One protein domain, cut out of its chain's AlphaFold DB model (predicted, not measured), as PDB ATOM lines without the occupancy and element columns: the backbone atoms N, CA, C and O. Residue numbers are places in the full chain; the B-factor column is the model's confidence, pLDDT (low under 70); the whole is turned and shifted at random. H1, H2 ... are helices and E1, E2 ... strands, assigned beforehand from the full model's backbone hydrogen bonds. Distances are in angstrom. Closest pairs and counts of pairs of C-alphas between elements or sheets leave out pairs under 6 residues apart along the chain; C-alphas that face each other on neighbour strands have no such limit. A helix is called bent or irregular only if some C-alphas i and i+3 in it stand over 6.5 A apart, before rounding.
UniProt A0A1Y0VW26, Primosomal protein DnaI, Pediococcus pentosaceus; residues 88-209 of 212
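Overview. This is residues 88 to 209 of the 212 residues of the protein "Primosomal protein DnaI" of Pediococcus pentosaceus (UniProt A0A1Y0VW26). A small sheet of two parallel strands, E1 and E2, packs on helix H4, the core of a body in which H3 lies beside H4, H2 packs on H4, and H1 lies across its end. From the sheet, H5 and H6 make an arm that runs out and folds back; its turn, residues 193 to 198, sticks out. The printed part has 122 residues with six named helices and two named strands, in the order H1 E1 H2 H3 H4 E2 H5 H6, mostly helix. It is only just compact, close to loose, with a radius of gyration of the C-alphas of 15.9 A and spans of 48 by 36 by 32 A.

Arrangement. E1, residues 101 to 104, and E2, residues 177 to 180, are parallel neighbours at 19 degrees; N 102 and O 177, 2.9 A apart, are within hydrogen-bond range. With H2, residues 108 to 112, H3, residues 122 to 140, and H4, residues 159 to 172, they form a strand-helix-strand unit, two parallel neighbour strands with helices between them in the chain. The closest C-alphas of H4 and E2 are those of Gly 167 and Thr 177, 5.7 A apart. H4, the hub, touches H3 at a shallow tilt of 26 degrees, the same way, closest at C-alphas 131 and 166, 6.8 A. It touches H2, closest at C-alphas 110 and 164, 4.8 A. With residues 168 to 172 alone it touches H1, residues 88 to 100, closest at C-alphas 97 and 171, 5.3 A; their tilt, 71 degrees, is only just about perpendicular. H5, residues 182 to 192, and H6, residues 197 to 207, are close but not clearly touching, closest at C-alphas 192 and 199, 6.7 A. Every O i to N i+4 pair is within hydrogen-bond range in H1, H4, H5 and H6, against 13 of 15 in H3 and 0 of 1 in H2, where 1 of 2 O i to N i+3 pairs is.

Along the chain. H1 begins at C-alpha 88 (23.011, -16.943, -9.789), and H6 ends at C-alpha 207 (0.730, 0.190, -30.965). H3 measures 27.7 A and H4 20.0 A; H3 is irregular, with C-alphas 123 and 126 7.0 A apart.

Size, cuts and confidence. The C-alphas of Pro 122 and Ser 195, the two farthest apart, are 49.1 A from each other. The printed part has no cut; the link from H3 to H4 is long, 18 residues. Residues 193 to 202 are among those with pLDDT under 70.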
ATOM      1  N   THR A  88      24.444 -17.118 -10.067       88.50
ATOM      2  CA  THR A  88      23.011 -16.943  -9.789       88.50
ATOM      3  C   THR A  88      22.544 -15.550 -10.174       88.50
ATOM      4  O   THR A  88      21.563 -15.431 -10.902       88.50
ATOM      5  N   HIS A  89      23.299 -14.516  -9.795       88.19
ATOM      6  CA  HIS A  89      23.004 -13.135 -10.173       88.19
ATOM      7  C   HIS A  89      22.923 -12.964 -11.700       88.19
ATOM      8  O   HIS A  89      21.961 -12.409 -12.225       88.19
ATOM      9  N   LEU A  90      23.893 -13.509 -12.444       86.69
ATOM     10  CA  LEU A  90      23.877 -13.472 -13.912       86.69
ATOM     11  C   LEU A  90      22.677 -14.221 -14.508       86.69
ATOM     12  O   LEU A  90      22.085 -13.766 -15.485       86.69
ATOM     13  N   LEU A  91      22.298 -15.367 -13.936       87.94
ATOM     14  CA  LEU A  91      21.130 -16.129 -14.383       87.94
ATOM     15  C   LEU A  91      19.819 -15.383 -14.119       87.94
ATOM     16  O   LEU A  91      18.906 -15.449 -14.946       87.94
ATOM     17  N   GLU A  92      19.712 -14.696 -12.986       87.12
ATOM     18  CA  GLU A  92      18.561 -13.863 -12.645       87.12
ATOM     19  C   GLU A  92      18.462 -12.655 -13.570       87.12
ATOM     20  O   GLU A  92      17.403 -12.452 -14.165       87.12
ATOM     21  N   GLN A  93      19.569 -11.948 -13.805       84.44
ATOM     22  CA  GLN A  93      19.635 -10.853 -14.774       84.44
ATOM     23  C   GLN A  93      19.232 -11.331 -16.180       84.44
ATOM     24  O   GLN A  93      18.374 -10.740 -16.831       84.44
ATOM     25  N   GLU A  94      19.755 -12.469 -16.639       85.06
ATOM     26  CA  GLU A  94      19.369 -13.071 -17.921       85.06
ATOM     27  C   GLU A  94      17.875 -13.409 -18.004       85.06
ATOM     28  O   GLU A  94      17.245 -13.231 -19.052       85.06
ATOM     29  N   ARG A  95      17.284 -13.931 -16.923       86.56
ATOM     30  CA  ARG A  95      15.840 -14.203 -16.860       86.56
ATOM     31  C   ARG A  95      15.039 -12.908 -16.893       86.56
ATOM     32  O   ARG A  95      14.045 -12.848 -17.616       86.56
ATOM     33  N   HIS A  96      15.491 -11.893 -16.164       85.88
ATOM     34  CA  HIS A  96      14.875 -10.575 -16.120       85.88
ATOM     35  C   HIS A  96      14.874  -9.920 -17.507       85.88
ATOM     36  O   HIS A  96      13.805  -9.622 -18.047       85.88
ATOM     37  N   ARG A  97      16.036  -9.860 -18.171       85.56
ATOM     38  CA  ARG A  97      16.160  -9.394 -19.561       85.56
ATOM     39  C   ARG A  97      15.242 -10.151 -20.509       85.56
ATOM     40  O   ARG A  97      14.541  -9.541 -21.309       85.56
ATOM     41  N   LYS A  98      15.180 -11.483 -20.417       83.38
ATOM     42  CA  LYS A  98      14.293 -12.298 -21.273       83.38
ATOM     43  C   LYS A  98      12.810 -11.986 -21.084       83.38
ATOM     44  O   LYS A  98      12.049 -12.162 -22.035       83.38
ATOM     45  N   ALA A  99      12.395 -11.575 -19.890       85.12
ATOM     46  CA  ALA A  99      11.013 -11.191 -19.626       85.12
ATOM     47  C   ALA A  99      10.683  -9.804 -20.206       85.12
ATOM     48  O   ALA A  99       9.569  -9.590 -20.693       85.12
ATOM     49  N   LEU A 100      11.650  -8.884 -20.183       86.06
ATOM     50  CA  LEU A 100      11.454  -7.481 -20.552       86.06
ATOM     51  C   LEU A 100      11.759  -7.162 -22.018       86.06
ATOM     52  O   LEU A 100      11.088  -6.297 -22.588       86.06
ATOM     53  N   VAL A 101      12.704  -7.868 -22.641       84.94
ATOM     54  CA  VAL A 101      13.104  -7.677 -24.042       84.94
ATOM     55  C   VAL A 101      12.283  -8.585 -24.949       84.94
ATOM     56  O   VAL A 101      12.548  -9.781 -25.114       84.94
ATOM     57  N   LYS A 102      11.271  -8.003 -25.591       83.88
ATOM     58  CA  LYS A 102      10.407  -8.699 -26.548       83.88
ATOM     59  C   LYS A 102      10.980  -8.578 -27.956       83.88
ATOM     60  O   LYS A 102      11.340  -7.501 -28.415       83.88
ATOM     61  N   SER A 103      11.025  -9.691 -28.678       81.25
ATOM     62  CA  SER A 103      11.520  -9.737 -30.056       81.25
ATOM     63  C   SER A 103      10.409 -10.174 -31.007       81.25
ATOM     64  O   SER A 103       9.887 -11.280 -30.858       81.25
ATOM     65  N   ILE A 104      10.080  -9.352 -32.005       80.31
ATOM     66  CA  ILE A 104       9.124  -9.697 -33.068       80.31
ATOM     67  C   ILE A 104       9.904 -10.001 -34.342       80.31
ATOM     68  O   ILE A 104      10.593  -9.135 -34.885       80.31
ATOM     69  N   SER A 105       9.806 -11.255 -34.789       75.06
ATOM     70  CA  SER A 105      10.422 -11.761 -36.025       75.06
ATOM     71  C   SER A 105      11.945 -11.525 -36.107       75.06
ATOM     72  O   SER A 105      12.511 -11.460 -37.194       75.06
ATOM     73  N   MET A 106      12.611 -11.413 -34.947       75.56
ATOM     74  CA  MET A 106      14.054 -11.193 -34.796       75.56
ATOM     75  C   MET A 106      14.784 -12.464 -34.321       75.56
ATOM     76  O   MET A 106      14.258 -13.182 -33.464       75.56
ATOM     77  N   PRO A 107      16.014 -12.739 -34.804       68.44
ATOM     78  CA  PRO A 107      16.835 -13.845 -34.309       68.44
ATOM     79  C   PRO A 107      17.168 -13.715 -32.817       68.44
ATOM     80  O   PRO A 107      17.376 -12.615 -32.313       68.44
ATOM     81  N   LYS A 108      17.328 -14.845 -32.110       68.56
ATOM     82  CA  LYS A 108      17.690 -14.870 -30.675       68.56
ATOM     83  C   LYS A 108      19.062 -14.247 -30.365       68.56
ATOM     84  O   LYS A 108      19.339 -13.975 -29.204       68.56
ATOM     85  N   LEU A 109      19.895 -14.014 -31.381       66.00
ATOM     86  CA  LEU A 109      21.262 -13.492 -31.265       66.00
ATOM     87  C   LEU A 109      21.352 -12.127 -30.567       66.00
ATOM     88  O   LEU A 109      22.331 -11.872 -29.880       66.00
ATOM     89  N   ILE A 110      20.324 -11.278 -30.670       72.88
ATOM     90  CA  ILE A 110      20.305  -9.979 -29.975       72.88
ATOM     91  C   ILE A 110      20.115 -10.095 -28.456       72.88
ATOM     92  O   ILE A 110      20.361  -9.126 -27.750       72.88
ATOM     93  N   ARG A 111      19.706 -11.263 -27.938       71.25
ATOM     94  CA  ARG A 111      19.414 -11.451 -26.505       71.25
ATOM     95  C   ARG A 111      20.644 -11.337 -25.614       71.25
ATOM     96  O   ARG A 111      20.498 -10.991 -24.454       71.25
ATOM     97  N   HIS A 112      21.826 -11.623 -26.149       78.44
ATOM     98  CA  HIS A 112      23.084 -11.605 -25.397       78.44
ATOM     99  C   HIS A 112      23.981 -10.426 -25.791       78.44
ATOM    100  O   HIS A 112      25.179 -10.447 -25.526       78.44
ATOM    101  N   ALA A 113      23.429  -9.422 -26.474       87.81
ATOM    102  CA  ALA A 113      24.187  -8.231 -26.822       87.81
ATOM    103  C   ALA A 113      24.410  -7.363 -25.573       87.81
ATOM    104  O   ALA A 113      23.477  -7.155 -24.798       87.81
ATOM    105  N   SER A 114      25.621  -6.848 -25.380       88.19
ATOM    106  CA  SER A 114      25.943  -5.932 -24.282       88.19
ATOM    107  C   SER A 114      26.677  -4.705 -24.811       88.19
ATOM    108  O   SER A 114      27.389  -4.779 -25.813       88.19
ATOM    109  N   LEU A 115      26.484  -3.559 -24.154       86.69
ATOM    110  CA  LEU A 115      27.184  -2.327 -24.529       86.69
ATOM    111  C   LEU A 115      28.685  -2.442 -24.220       86.69
ATOM    112  O   LEU A 115      29.503  -1.985 -25.011       86.69
ATOM    113  N   GLU A 116      29.042  -3.143 -23.140       85.19
ATOM    114  CA  GLU A 116      30.430  -3.455 -22.768       85.19
ATOM    115  C   GLU A 116      31.140  -4.348 -23.796       85.19
ATOM    116  O   GLU A 116      32.323  -4.170 -24.070       85.19
ATOM    117  N   GLY A 117      30.419  -5.304 -24.391       79.12
ATOM    118  CA  GLY A 117      30.949  -6.236 -25.388       79.12
ATOM    119  C   GLY A 117      31.016  -5.666 -26.808       79.12
ATOM    120  O   GLY A 117      31.363  -6.390 -27.743       79.12
ATOM    121  N   TYR A 118      30.658  -4.394 -27.007       82.19
ATOM    122  CA  TYR A 118      30.658  -3.770 -28.324       82.19
ATOM    123  C   TYR A 118      32.066  -3.294 -28.716       82.19
ATOM    124  O   TYR A 118      32.648  -2.422 -28.075       82.19
ATOM    125  N   TYR A 119      32.607  -3.855 -29.801       74.50
ATOM    126  CA  TYR A 119      33.938  -3.516 -30.313       74.50
ATOM    127  C   TYR A 119      34.089  -2.017 -30.615       74.50
ATOM    128  O   TYR A 119      33.366  -1.459 -31.446       74.50
ATOM    129  N   GLN A 120      35.083  -1.394 -29.982       69.62
ATOM    130  CA  GLN A 120      35.405   0.024 -30.127       69.62
ATOM    131  C   GLN A 120      36.406   0.236 -31.271       69.62
ATOM    132  O   GLN A 120      37.605   0.386 -31.063       69.62
ATOM    133  N   GLU A 121      35.905   0.228 -32.503       76.25
ATOM    134  CA  GLU A 121      36.641   0.766 -33.653       76.25
ATOM    135  C   GLU A 121      36.342   2.266 -33.793       76.25
ATOM    136  O   GLU A 121      35.218   2.672 -33.476       76.25
ATOM    137  N   PRO A 122      37.271   3.095 -34.306       73.50
ATOM    138  CA  PRO A 122      37.063   4.540 -34.443       73.50
ATOM    139  C   PRO A 122      35.731   4.900 -35.116       73.50
ATOM    140  O   PRO A 122      35.005   5.762 -34.630       73.50
ATOM    141  N   GLU A 123      35.346   4.158 -36.157       72.62
ATOM    142  CA  GLU A 123      34.097   4.351 -36.909       72.62
ATOM    143  C   GLU A 123      32.818   4.011 -36.119       72.62
ATOM    144  O   GLU A 123      31.720   4.407 -36.506       72.62
ATOM    145  N   ARG A 124      32.936   3.275 -35.008       78.69
ATOM    146  CA  ARG A 124      31.813   2.796 -34.181       78.69
ATOM    147  C   ARG A 124      31.656   3.562 -32.871       78.69
ATOM    148  O   ARG A 124      30.603   3.471 -32.237       78.69
ATOM    149  N   THR A 125      32.679   4.314 -32.474       83.62
ATOM    150  CA  THR A 125      32.710   5.067 -31.211       83.62
ATOM    151  C   THR A 125      31.579   6.086 -31.111       83.62
ATOM    152  O   THR A 125      30.919   6.144 -30.078       83.62
ATOM    153  N   ASP A 126      31.281   6.823 -32.185       89.00
ATOM    154  CA  ASP A 126      30.196   7.816 -32.201       89.00
ATOM    155  C   ASP A 126      28.816   7.171 -31.983       89.00
ATOM    156  O   ASP A 126      28.020   7.645 -31.171       89.00
ATOM    157  N   ALA A 127      28.543   6.043 -32.649       90.75
ATOM    158  CA  ALA A 127      27.287   5.313 -32.483       90.75
ATOM    159  C   ALA A 127      27.137   4.757 -31.060       90.75
ATOM    160  O   ALA A 127      26.055   4.859 -30.474       90.75
ATOM    161  N   LEU A 128      28.215   4.204 -30.493       91.38
ATOM    162  CA  LEU A 128      28.229   3.727 -29.112       91.38
ATOM    163  C   LEU A 128      28.000   4.882 -28.129       91.38
ATOM    164  O   LEU A 128      27.132   4.772 -27.268       91.38
ATOM    165  N   ALA A 129      28.713   5.998 -28.293       91.88
ATOM    166  CA  ALA A 129      28.603   7.164 -27.421       91.88
ATOM    167  C   ALA A 129      27.182   7.742 -27.418       91.88
ATOM    168  O   ALA A 129      26.614   7.974 -26.356       91.88
ATOM    169  N   LYS A 130      26.563   7.896 -28.596       93.56
ATOM    170  CA  LYS A 130      25.167   8.345 -28.721       93.56
ATOM    171  C   LYS A 130      24.171   7.359 -28.113       93.56
ATOM    172  O   LYS A 130      23.165   7.781 -27.555       93.56
ATOM    173  N   THR A 131      24.450   6.059 -28.210       94.56
ATOM    174  CA  THR A 131      23.618   5.017 -27.590       94.56
ATOM    175  C   THR A 131      23.693   5.082 -26.069       94.56
ATOM    176  O   THR A 131      22.657   5.052 -25.414       94.56
ATOM    177  N   LEU A 132      24.896   5.230 -25.510       93.88
ATOM    178  CA  LEU A 132      25.094   5.409 -24.071       93.88
ATOM    179  C   LEU A 132      24.437   6.696 -23.566       93.88
ATOM    180  O   LEU A 132      23.744   6.659 -22.557       93.88
ATOM    181  N   ALA A 133      24.599   7.805 -24.295       94.81
ATOM    182  CA  ALA A 133      23.952   9.071 -23.963       94.81
ATOM    183  C   ALA A 133      22.424   8.922 -23.913       94.81
ATOM    184  O   ALA A 133      21.817   9.289 -22.915       94.81
ATOM    185  N   PHE A 134      21.820   8.295 -24.929       95.62
ATOM    186  CA  PHE A 134      20.380   8.032 -24.944       95.62
ATOM    187  C   PHE A 134      19.926   7.182 -23.749       95.62
ATOM    188  O   PHE A 134      18.927   7.512 -23.119       95.62
ATOM    189  N   VAL A 135      20.638   6.092 -23.434       95.19
ATOM    190  CA  VAL A 135      20.291   5.233 -22.289       95.19
ATOM    191  C   VAL A 135      20.354   6.036 -20.992       95.19
ATOM    192  O   VAL A 135      19.381   6.037 -20.249       95.19
ATOM    193  N   ASN A 136      21.440   6.768 -20.749       94.88
ATOM    194  CA  ASN A 136      21.602   7.552 -19.525       94.88
ATOM    195  C   ASN A 136      20.532   8.647 -19.396       94.88
ATOM    196  O   ASN A 136      19.888   8.746 -18.357       94.88
ATOM    197  N   GLU A 137      20.287   9.419 -20.459       95.38
ATOM    198  CA  GLU A 137      19.248  10.456 -20.474       95.38
ATOM    199  C   GLU A 137      17.860   9.866 -20.187       95.38
ATOM    200  O   GLU A 137      17.097  10.428 -19.395       95.38
ATOM    201  N   TYR A 138      17.548   8.712 -20.786       95.62
ATOM    202  CA  TYR A 138      16.283   8.021 -20.563       95.62
ATOM    203  C   TYR A 138      16.135   7.540 -19.116       95.62
ATOM    204  O   TYR A 138      15.068   7.702 -18.529       95.62
ATOM    205  N   LEU A 139      17.191   6.980 -18.522       94.50
ATOM    206  CA  LEU A 139      17.165   6.501 -17.138       94.50
ATOM    207  C   LEU A 139      17.036   7.642 -16.123       94.50
ATOM    208  O   LEU A 139      16.333   7.490 -15.125       94.50
ATOM    209  N   GLU A 140      17.666   8.791 -16.381       95.81
ATOM    210  CA  GLU A 140      17.567   9.967 -15.511       95.81
ATOM    211  C   GLU A 140      16.166  10.588 -15.518       95.81
ATOM    212  O   GLU A 140      15.673  11.029 -14.477       95.81
ATOM    213  N   ARG A 141      15.526  10.671 -16.691       94.75
ATOM    214  CA  ARG A 141      14.227  11.341 -16.860       94.75
ATOM    215  C   ARG A 141      13.290  10.526 -17.754       94.75
ATOM    216  O   ARG A 141      12.954  10.971 -18.848       94.75
ATOM    217  N   PRO A 142      12.794   9.360 -17.312       92.19
ATOM    218  CA  PRO A 142      12.081   8.410 -18.178       92.19
ATOM    219  C   PRO A 142      10.751   8.924 -18.739       92.19
ATOM    220  O   PRO A 142      10.241   8.361 -19.704       92.19
ATOM    221  N   GLN A 143      10.179   9.963 -18.125       92.00
ATOM    222  CA  GLN A 143       8.919  10.597 -18.532       92.00
ATOM    223  C   GLN A 143       9.116  11.742 -19.537       92.00
ATOM    224  O   GLN A 143       8.149  12.224 -20.129       92.00
ATOM    225  N   ASP A 144      10.356  12.197 -19.725       93.81
ATOM    226  CA  ASP A 144      10.658  13.245 -20.690       93.81
ATOM    227  C   ASP A 144      10.609  12.697 -22.119       93.81
ATOM    228  O   ASP A 144      10.744  11.501 -22.387       93.81
ATOM    229  N   TRP A 145      10.445  13.603 -23.079       92.88
ATOM    230  CA  TRP A 145      10.629  13.246 -24.475       92.88
ATOM    231  C   TRP A 145      12.121  13.061 -24.779       92.88
ATOM    232  O   TRP A 145      12.911  13.988 -24.611       92.88
ATOM    233  N   HIS A 146      12.480  11.889 -25.307       92.25
ATOM    234  CA  HIS A 146      13.847  11.557 -25.714       92.25
ATOM    235  C   HIS A 146      13.941  11.385 -27.224       92.25
ATOM    236  O   HIS A 146      13.168  10.642 -27.840       92.25
ATOM    237  N   LYS A 147      14.926  12.037 -27.844       92.88
ATOM    238  CA  LYS A 147      15.180  11.871 -29.275       92.88
ATOM    239  C   LYS A 147      15.809  10.500 -29.531       92.88
ATOM    240  O   LYS A 147      16.913  10.223 -29.079       92.88
ATOM    241  N   GLY A 148      15.130   9.666 -30.315       91.50
ATOM    242  CA  GLY A 148      15.654   8.362 -30.719       91.50
ATOM    243  C   GLY A 148      16.860   8.436 -31.667       91.50
ATOM    244  O   GLY A 148      17.184   9.481 -32.241       91.50
ATOM    245  N   LEU A 149      17.490   7.281 -31.877       91.81
ATOM    246  CA  LEU A 149      18.670   7.124 -32.727       91.81
ATOM    247  C   LEU A 149      18.319   6.467 -34.063       91.81
ATOM    248  O   LEU A 149      17.557   5.501 -34.123       91.81
ATOM    249  N   TYR A 150      18.934   6.956 -35.138       92.94
ATOM    250  CA  TYR A 150      18.875   6.339 -36.460       92.94
ATOM    251  C   TYR A 150      20.272   5.853 -36.856       92.94
ATOM    252  O   TYR A 150      21.155   6.652 -37.162       92.94
ATOM    253  N   LEU A 151      20.482   4.535 -36.803       90.38
ATOM    254  CA  LEU A 151      21.777   3.909 -37.075       90.38
ATOM    255  C   LEU A 151      21.896   3.523 -38.556       90.38
ATOM    256  O   LEU A 151      21.152   2.669 -39.044       90.38
ATOM    257  N   THR A 152      22.879   4.087 -39.258       90.94
ATOM    258  CA  THR A 152      23.161   3.808 -40.679       90.94
ATOM    259  C   THR A 152      24.577   3.296 -40.890       90.94
ATOM    260  O   THR A 152      25.479   3.624 -40.129       90.94
ATOM    261  N   GLY A 153      24.787   2.508 -41.942       88.88
ATOM    262  CA  GLY A 153      26.110   2.015 -42.327       88.88
ATOM    263  C   GLY A 153      26.030   0.676 -43.047       88.88
ATOM    264  O   GLY A 153      24.947   0.088 -43.162       88.88
ATOM    265  N   SER A 154      27.176   0.164 -43.480       89.50
ATOM    266  CA  SER A 154      27.298  -1.084 -44.242       89.50
ATOM    267  C   SER A 154      26.726  -2.308 -43.520       89.50
ATOM    268  O   SER A 154      26.524  -2.323 -42.302       89.50
ATOM    269  N   PHE A 155      26.419  -3.364 -44.270       85.00
ATOM    270  CA  PHE A 155      25.992  -4.638 -43.690       85.00
ATOM    271  C   PHE A 155      27.074  -5.208 -42.752       85.00
ATOM    272  O   PHE A 155      28.262  -5.035 -42.999       85.00
ATOM    273  N   GLY A 156      26.674  -5.859 -41.655       82.38
ATOM    274  CA  GLY A 156      27.610  -6.529 -40.738       82.38
ATOM    275  C   GLY A 156      28.362  -5.642 -39.733       82.38
ATOM    276  O   GLY A 156      28.969  -6.177 -38.817       82.38
ATOM    277  N   VAL A 157      28.256  -4.309 -39.801       85.38
ATOM    278  CA  VAL A 157      28.992  -3.380 -38.899       85.38
ATOM    279  C   VAL A 157      28.465  -3.311 -37.450       85.38
ATOM    280  O   VAL A 157      28.908  -2.494 -36.653       85.38
ATOM    281  N   GLY A 158      27.484  -4.147 -37.089       87.00
ATOM    282  CA  GLY A 158      27.007  -4.267 -35.703       87.00
ATOM    283  C   GLY A 158      25.827  -3.375 -35.295       87.00
ATOM    284  O   GLY A 158      25.498  -3.336 -34.116       87.00
ATOM    285  N   LYS A 159      25.127  -2.716 -36.229       90.12
ATOM    286  CA  LYS A 159      23.930  -1.892 -35.922       90.12
ATOM    287  C   LYS A 159      22.874  -2.644 -35.102       90.12
ATOM    288  O   LYS A 159      22.423  -2.179 -34.064       90.12
ATOM    289  N   THR A 160      22.512  -3.843 -35.558       89.50
ATOM    290  CA  THR A 160      21.516  -4.697 -34.896       89.50
ATOM    291  C   THR A 160      21.986  -5.171 -33.523       89.50
ATOM    292  O   THR A 160      21.173  -5.315 -32.616       89.50
ATOM    293  N   TYR A 161      23.294  -5.391 -33.366       89.62
ATOM    294  CA  TYR A 161      23.884  -5.734 -32.075       89.62
ATOM    295  C   TYR A 161      23.747  -4.561 -31.102       89.62
ATOM    296  O   TYR A 161      23.262  -4.758 -29.997       89.62
ATOM    297  N   LEU A 162      24.076  -3.341 -31.539       90.81
ATOM    298  CA  LEU A 162      23.969  -2.135 -30.717       90.81
ATOM    299  C   LEU A 162      22.521  -1.857 -30.276       90.81
ATOM    300  O   LEU A 162      22.284  -1.541 -29.116       90.81
ATOM    301  N   MET A 163      21.536  -2.073 -31.158       90.62
ATOM    302  CA  MET A 163      20.114  -1.998 -30.785       90.62
ATOM    303  C   MET A 163      19.720  -3.050 -29.738       90.62
ATOM    304  O   MET A 163      18.963  -2.745 -28.819       90.62
ATOM    305  N   GLY A 164      20.220  -4.283 -29.871       90.50
ATOM    306  CA  GLY A 164      20.013  -5.339 -28.876       90.50
ATOM    307  C   GLY A 164      20.649  -4.995 -27.531       90.50
ATOM    308  O   GLY A 164      20.005  -5.135 -26.497       90.50
ATOM    309  N   ALA A 165      21.875  -4.475 -27.560       92.00
ATOM    310  CA  ALA A 165      22.621  -4.057 -26.382       92.00
ATOM    311  C   ALA A 165      21.926  -2.908 -25.639       92.00
ATOM    312  O   ALA A 165      21.787  -2.967 -24.424       92.00
ATOM    313  N   MET A 166      21.416  -1.911 -26.369       93.25
ATOM    314  CA  MET A 166      20.594  -0.836 -25.807       93.25
ATOM    315  C   MET A 166      19.310  -1.381 -25.165       93.25
ATOM    316  O   MET A 166      18.964  -1.002 -24.051       93.25
ATOM    317  N   GLY A 167      18.617  -2.298 -25.849       92.06
ATOM    318  CA  GLY A 167      17.404  -2.925 -25.324       92.06
ATOM    319  C   GLY A 167      17.648  -3.737 -24.050       92.06
ATOM    320  O   GLY A 167      16.821  -3.701 -23.143       92.06
ATOM    321  N   ASN A 168      18.788  -4.430 -23.983       90.62
ATOM    322  CA  ASN A 168      19.234  -5.172 -22.809       90.62
ATOM    323  C   ASN A 168      19.622  -4.245 -21.652       90.62
ATOM    324  O   ASN A 168      19.203  -4.512 -20.537       90.62
ATOM    325  N   ALA A 169      20.342  -3.151 -21.918       92.50
ATOM    326  CA  ALA A 169      20.716  -2.175 -20.893       92.50
ATOM    327  C   ALA A 169      19.483  -1.538 -20.232       92.50
ATOM    328  O   ALA A 169      19.399  -1.468 -19.015       92.50
ATOM    329  N   LEU A 170      18.477  -1.160 -21.024       92.75
ATOM    330  CA  LEU A 170      17.205  -0.664 -20.489       92.75
ATOM    331  C   LEU A 170      16.445  -1.737 -19.693       92.75
ATOM    332  O   LEU A 170      15.812  -1.427 -18.688       92.75
ATOM    333  N   ALA A 171      16.507  -2.999 -20.122       91.25
ATOM    334  CA  ALA A 171      15.872  -4.104 -19.411       91.25
ATOM    335  C   ALA A 171      16.576  -4.464 -18.098       91.25
ATOM    336  O   ALA A 171      15.899  -4.877 -17.164       91.25
ATOM    337  N   ASP A 172      17.896  -4.298 -18.012       90.06
ATOM    338  CA  ASP A 172      18.641  -4.457 -16.759       90.06
ATOM    339  C   ASP A 172      18.190  -3.422 -15.705       90.06
ATOM    340  O   ASP A 172      18.187  -3.727 -14.516       90.06
ATOM    341  N   GLU A 173      17.680  -2.269 -16.148       91.88
ATOM    342  CA  GLU A 173      17.081  -1.207 -15.320       91.88
ATOM    343  C   GLU A 173      15.548  -1.334 -15.166       91.88
ATOM    344  O   GLU A 173      14.867  -0.417 -14.707       91.88
ATOM    345  N   GLY A 174      14.964  -2.466 -15.573       90.38
ATOM    346  CA  GLY A 174      13.538  -2.754 -15.393       90.38
ATOM    347  C   GLY A 174      12.606  -2.239 -16.497       90.38
ATOM    348  O   GLY A 174      11.390  -2.439 -16.413       90.38
ATOM    349  N   TYR A 175      13.128  -1.629 -17.566       91.06
ATOM    350  CA  TYR A 175      12.309  -1.120 -18.668       91.06
ATOM    351  C   TYR A 175      12.052  -2.185 -19.740       91.06
ATOM    352  O   TYR A 175      12.962  -2.797 -20.301       91.06
ATOM    353  N   SER A 176      10.779  -2.388 -20.091       89.12
ATOM    354  CA  SER A 176      10.424  -3.306 -21.177       89.12
ATOM    355  C   SER A 176      10.705  -2.679 -22.540       89.12
ATOM    356  O   SER A 176      10.214  -1.598 -22.860       89.12
ATOM    357  N   THR A 177      11.436  -3.405 -23.382       88.50
ATOM    358  CA  THR A 177      11.768  -2.985 -24.745       88.50
ATOM    359  C   THR A 177      11.204  -3.969 -25.765       88.50
ATOM    360  O   THR A 177      11.018  -5.157 -25.495       88.50
ATOM    361  N   THR A 178      10.878  -3.478 -26.963       87.25
ATOM    362  CA  THR A 178      10.440  -4.329 -28.076       87.25
ATOM    363  C   THR A 178      11.285  -4.051 -29.307       87.25
ATOM    364  O   THR A 178      11.325  -2.928 -29.800       87.25
ATOM    365  N   ILE A 179      11.930  -5.091 -29.828       86.75
ATOM    366  CA  ILE A 179      12.750  -5.025 -31.038       86.75
ATOM    367  C   ILE A 179      12.010  -5.742 -32.164       86.75
ATOM    368  O   ILE A 179      11.624  -6.908 -32.041       86.75
ATOM    369  N   VAL A 180      11.816  -5.038 -33.277       86.56
ATOM    370  CA  VAL A 180      10.992  -5.496 -34.400       86.56
ATOM    371  C   VAL A 180      11.838  -5.611 -35.661       86.56
ATOM    372  O   VAL A 180      12.436  -4.632 -36.105       86.56
ATOM    373  N   HIS A 181      11.838  -6.789 -36.287       87.81
ATOM    374  CA  HIS A 181      12.374  -6.940 -37.636       87.81
ATOM    375  C   HIS A 181      11.325  -6.508 -38.662       87.81
ATOM    376  O   HIS A 181      10.448  -7.287 -39.045       87.81
ATOM    377  N   PHE A 182      11.409  -5.256 -39.111       86.75
ATOM    378  CA  PHE A 182      10.399  -4.680 -39.996       86.75
ATOM    379  C   PHE A 182      10.176  -5.465 -41.306       86.75
ATOM    380  O   PHE A 182       9.013  -5.706 -41.631       86.75
ATOM    381  N   PRO A 183      11.210  -5.938 -42.037       87.50
ATOM    382  CA  PRO A 183      10.990  -6.684 -43.278       87.50
ATOM    383  C   PRO A 183      10.153  -7.955 -43.084       87.50
ATOM    384  O   PRO A 183       9.208  -8.192 -43.833       87.50
ATOM    385  N   SER A 184      10.452  -8.753 -42.051       85.69
ATOM    386  CA  SER A 184       9.673  -9.963 -41.748       85.69
ATOM    387  C   SER A 184       8.260  -9.623 -41.294       85.69
ATOM    388  O   SER A 184       7.312 -10.260 -41.747       85.69
ATOM    389  N   LEU A 185       8.111  -8.590 -40.458       83.44
ATOM    390  CA  LEU A 185       6.799  -8.116 -40.037       83.44
ATOM    391  C   LEU A 185       5.949  -7.714 -41.248       83.44
ATOM    392  O   LEU A 185       4.807  -8.138 -41.348       83.44
ATOM    393  N   ALA A 186       6.496  -6.953 -42.197       85.25
ATOM    394  CA  ALA A 186       5.764  -6.511 -43.382       85.25
ATOM    395  C   ALA A 186       5.264  -7.687 -44.245       85.25
ATOM    396  O   ALA A 186       4.131  -7.657 -44.728       85.25
ATOM    397  N   VAL A 187       6.072  -8.742 -44.404       85.38
ATOM    398  CA  VAL A 187       5.664  -9.969 -45.110       85.38
ATOM    399  C   VAL A 187       4.559 -10.708 -44.350       85.38
ATOM    400  O   VAL A 187       3.562 -11.096 -44.956       85.38
ATOM    401  N   GLU A 188       4.695 -10.863 -43.027       79.25
ATOM    402  CA  GLU A 188       3.650 -11.455 -42.179       79.25
ATOM    403  C   GLU A 188       2.332 -10.677 -42.289       79.25
ATOM    404  O   GLU A 188       1.273 -11.281 -42.455       79.25
ATOM    405  N   LEU A 189       2.399  -9.342 -42.250       80.06
ATOM    406  CA  LEU A 189       1.241  -8.464 -42.387       80.06
ATOM    407  C   LEU A 189       0.564  -8.632 -43.742       80.06
ATOM    408  O   LEU A 189      -0.650  -8.795 -43.786       80.06
ATOM    409  N   LYS A 190       1.334  -8.645 -44.836       81.06
ATOM    410  CA  LYS A 190       0.801  -8.840 -46.190       81.06
ATOM    411  C   LYS A 190       0.059 -10.171 -46.322       81.06
ATOM    412  O   LYS A 190      -1.035 -10.203 -46.874       81.06
ATOM    413  N   ASN A 191       0.634 -11.254 -45.802       79.44
ATOM    414  CA  ASN A 191       0.047 -12.595 -45.894       79.44
ATOM    415  C   ASN A 191      -1.200 -12.769 -45.016       79.44
ATOM    416  O   ASN A 191      -1.998 -13.674 -45.238       79.44
ATOM    417  N   ALA A 192      -1.360 -11.919 -44.004       73.75
ATOM    418  CA  ALA A 192      -2.470 -11.964 -43.065       73.75
ATOM    419  C   ALA A 192      -3.723 -11.214 -43.521       73.75
ATOM    420  O   ALA A 192      -4.774 -11.354 -42.887       73.75
ATOM    421  N   ILE A 193      -3.617 -10.411 -44.583       68.75
ATOM    422  CA  ILE A 193      -4.738  -9.655 -45.141       68.75
ATOM    423  C   ILE A 193      -5.816 -10.655 -45.579       68.75
ATOM    424  O   ILE A 193      -5.644 -11.374 -46.558       68.75
ATOM    425  N   GLY A 194      -6.917 -10.703 -44.821       65.50
ATOM    426  CA  GLY A 194      -8.094 -11.529 -45.109       65.50
ATOM    427  C   GLY A 194      -8.324 -12.750 -44.207       65.50
ATOM    428  O   GLY A 194      -9.402 -13.326 -44.307       65.50
ATOM    429  N   SER A 195      -7.393 -13.137 -43.314       61.78
ATOM    430  CA  SER A 195      -7.464 -14.484 -42.696       61.78
ATOM    431  C   SER A 195      -7.138 -14.625 -41.199       61.78
ATOM    432  O   SER A 195      -7.128 -15.760 -40.723       61.78
ATOM    433  N   SER A 196      -6.850 -13.579 -40.403       58.81
ATOM    434  CA  SER A 196      -6.539 -13.836 -38.977       58.81
ATOM    435  C   SER A 196      -6.706 -12.665 -37.994       58.81
ATOM    436  O   SER A 196      -6.169 -11.576 -38.183       58.81
ATOM    437  N   ASN A 197      -7.377 -12.953 -36.870       64.44
ATOM    438  CA  ASN A 197      -7.466 -12.102 -35.675       64.44
ATOM    439  C   ASN A 197      -6.103 -11.976 -34.948       64.44
ATOM    440  O   ASN A 197      -5.828 -11.004 -34.251       64.44
ATOM    441  N   THR A 198      -5.201 -12.945 -35.148       64.88
ATOM    442  CA  THR A 198      -3.894 -13.043 -34.479       64.88
ATOM    443  C   THR A 198      -2.921 -11.939 -34.900       64.88
ATOM    444  O   THR A 198      -2.101 -11.498 -34.094       64.88
ATOM    445  N   ILE A 199      -2.998 -11.465 -36.151       66.31
ATOM    446  CA  ILE A 199      -2.156 -10.354 -36.620       66.31
ATOM    447  C   ILE A 199      -2.604  -9.027 -36.008       66.31
ATOM    448  O   ILE A 199      -1.747  -8.242 -35.599       66.31
ATOM    449  N   GLN A 200      -3.912  -8.803 -35.872       67.44
ATOM    450  CA  GLN A 200      -4.435  -7.599 -35.232       67.44
ATOM    451  C   GLN A 200      -3.907  -7.475 -33.796       67.44
ATOM    452  O   GLN A 200      -3.394  -6.425 -33.424       67.44
ATOM    453  N   THR A 201      -3.878  -8.577 -33.042       68.62
ATOM    454  CA  THR A 201      -3.299  -8.619 -31.691       68.62
ATOM    455  C   THR A 201      -1.804  -8.275 -31.662       68.62
ATOM    456  O   THR A 201      -1.357  -7.588 -30.746       68.62
ATOM    457  N   LYS A 202      -1.010  -8.707 -32.658       67.06
ATOM    458  CA  LYS A 202       0.420  -8.345 -32.761       67.06
ATOM    459  C   LYS A 202       0.613  -6.862 -33.094       67.06
ATOM    460  O   LYS A 202       1.474  -6.218 -32.501       67.06
ATOM    461  N   ILE A 203      -0.177  -6.319 -34.022       70.81
ATOM    462  CA  ILE A 203      -0.149  -4.889 -34.371       70.81
ATOM    463  C   ILE A 203      -0.558  -4.052 -33.161       70.81
ATOM    464  O   ILE A 203       0.105  -3.069 -32.839       70.81
ATOM    465  N   ASP A 204      -1.618  -4.456 -32.469       72.00
ATOM    466  CA  ASP A 204      -2.084  -3.789 -31.263       72.00
ATOM    467  C   ASP A 204      -1.042  -3.882 -30.151       72.00
ATOM    468  O   ASP A 204      -0.857  -2.909 -29.435       72.00
ATOM    469  N   ALA A 205      -0.307  -4.991 -30.031       69.44
ATOM    470  CA  ALA A 205       0.809  -5.092 -29.096       69.44
ATOM    471  C   ALA A 205       1.928  -4.089 -29.414       69.44
ATOM    472  O   ALA A 205       2.481  -3.522 -28.482       69.44
ATOM    473  N   ILE A 206       2.225  -3.824 -30.694       72.31
ATOM    474  CA  ILE A 206       3.197  -2.794 -31.106       72.31
ATOM    475  C   ILE A 206       2.646  -1.384 -30.836       72.31
ATOM    476  O   ILE A 206       3.360  -0.536 -30.313       72.31
ATOM    477  N   LYS A 207       1.372  -1.125 -31.156       71.44
ATOM    478  CA  LYS A 207       0.730   0.190 -30.965       71.44
ATOM    479  C   LYS A 207       0.475   0.535 -29.495       71.44
ATOM    480  O   LYS A 207       0.500   1.705 -29.134       71.44
ATOM    481  N   LYS A 208       0.197  -0.470 -28.658       66.44
ATOM    482  CA  LYS A 208      -0.059  -0.334 -27.213       66.44
ATOM    483  C   LYS A 208       1.218  -0.324 -26.377       66.44
ATOM    484  O   LYS A 208       1.104  -0.311 -25.152       66.44
ATOM    485  N   LEU A 209       2.406  -0.307 -26.992       63.56
ATOM    486  CA  LEU A 209       3.631   0.124 -26.317       63.56
ATOM    487  C   LEU A 209       3.456   1.608 -25.951       63.56
ATOM    488  O   LEU A 209       3.915   2.502 -26.653       63.56
TER     489      LEU A 209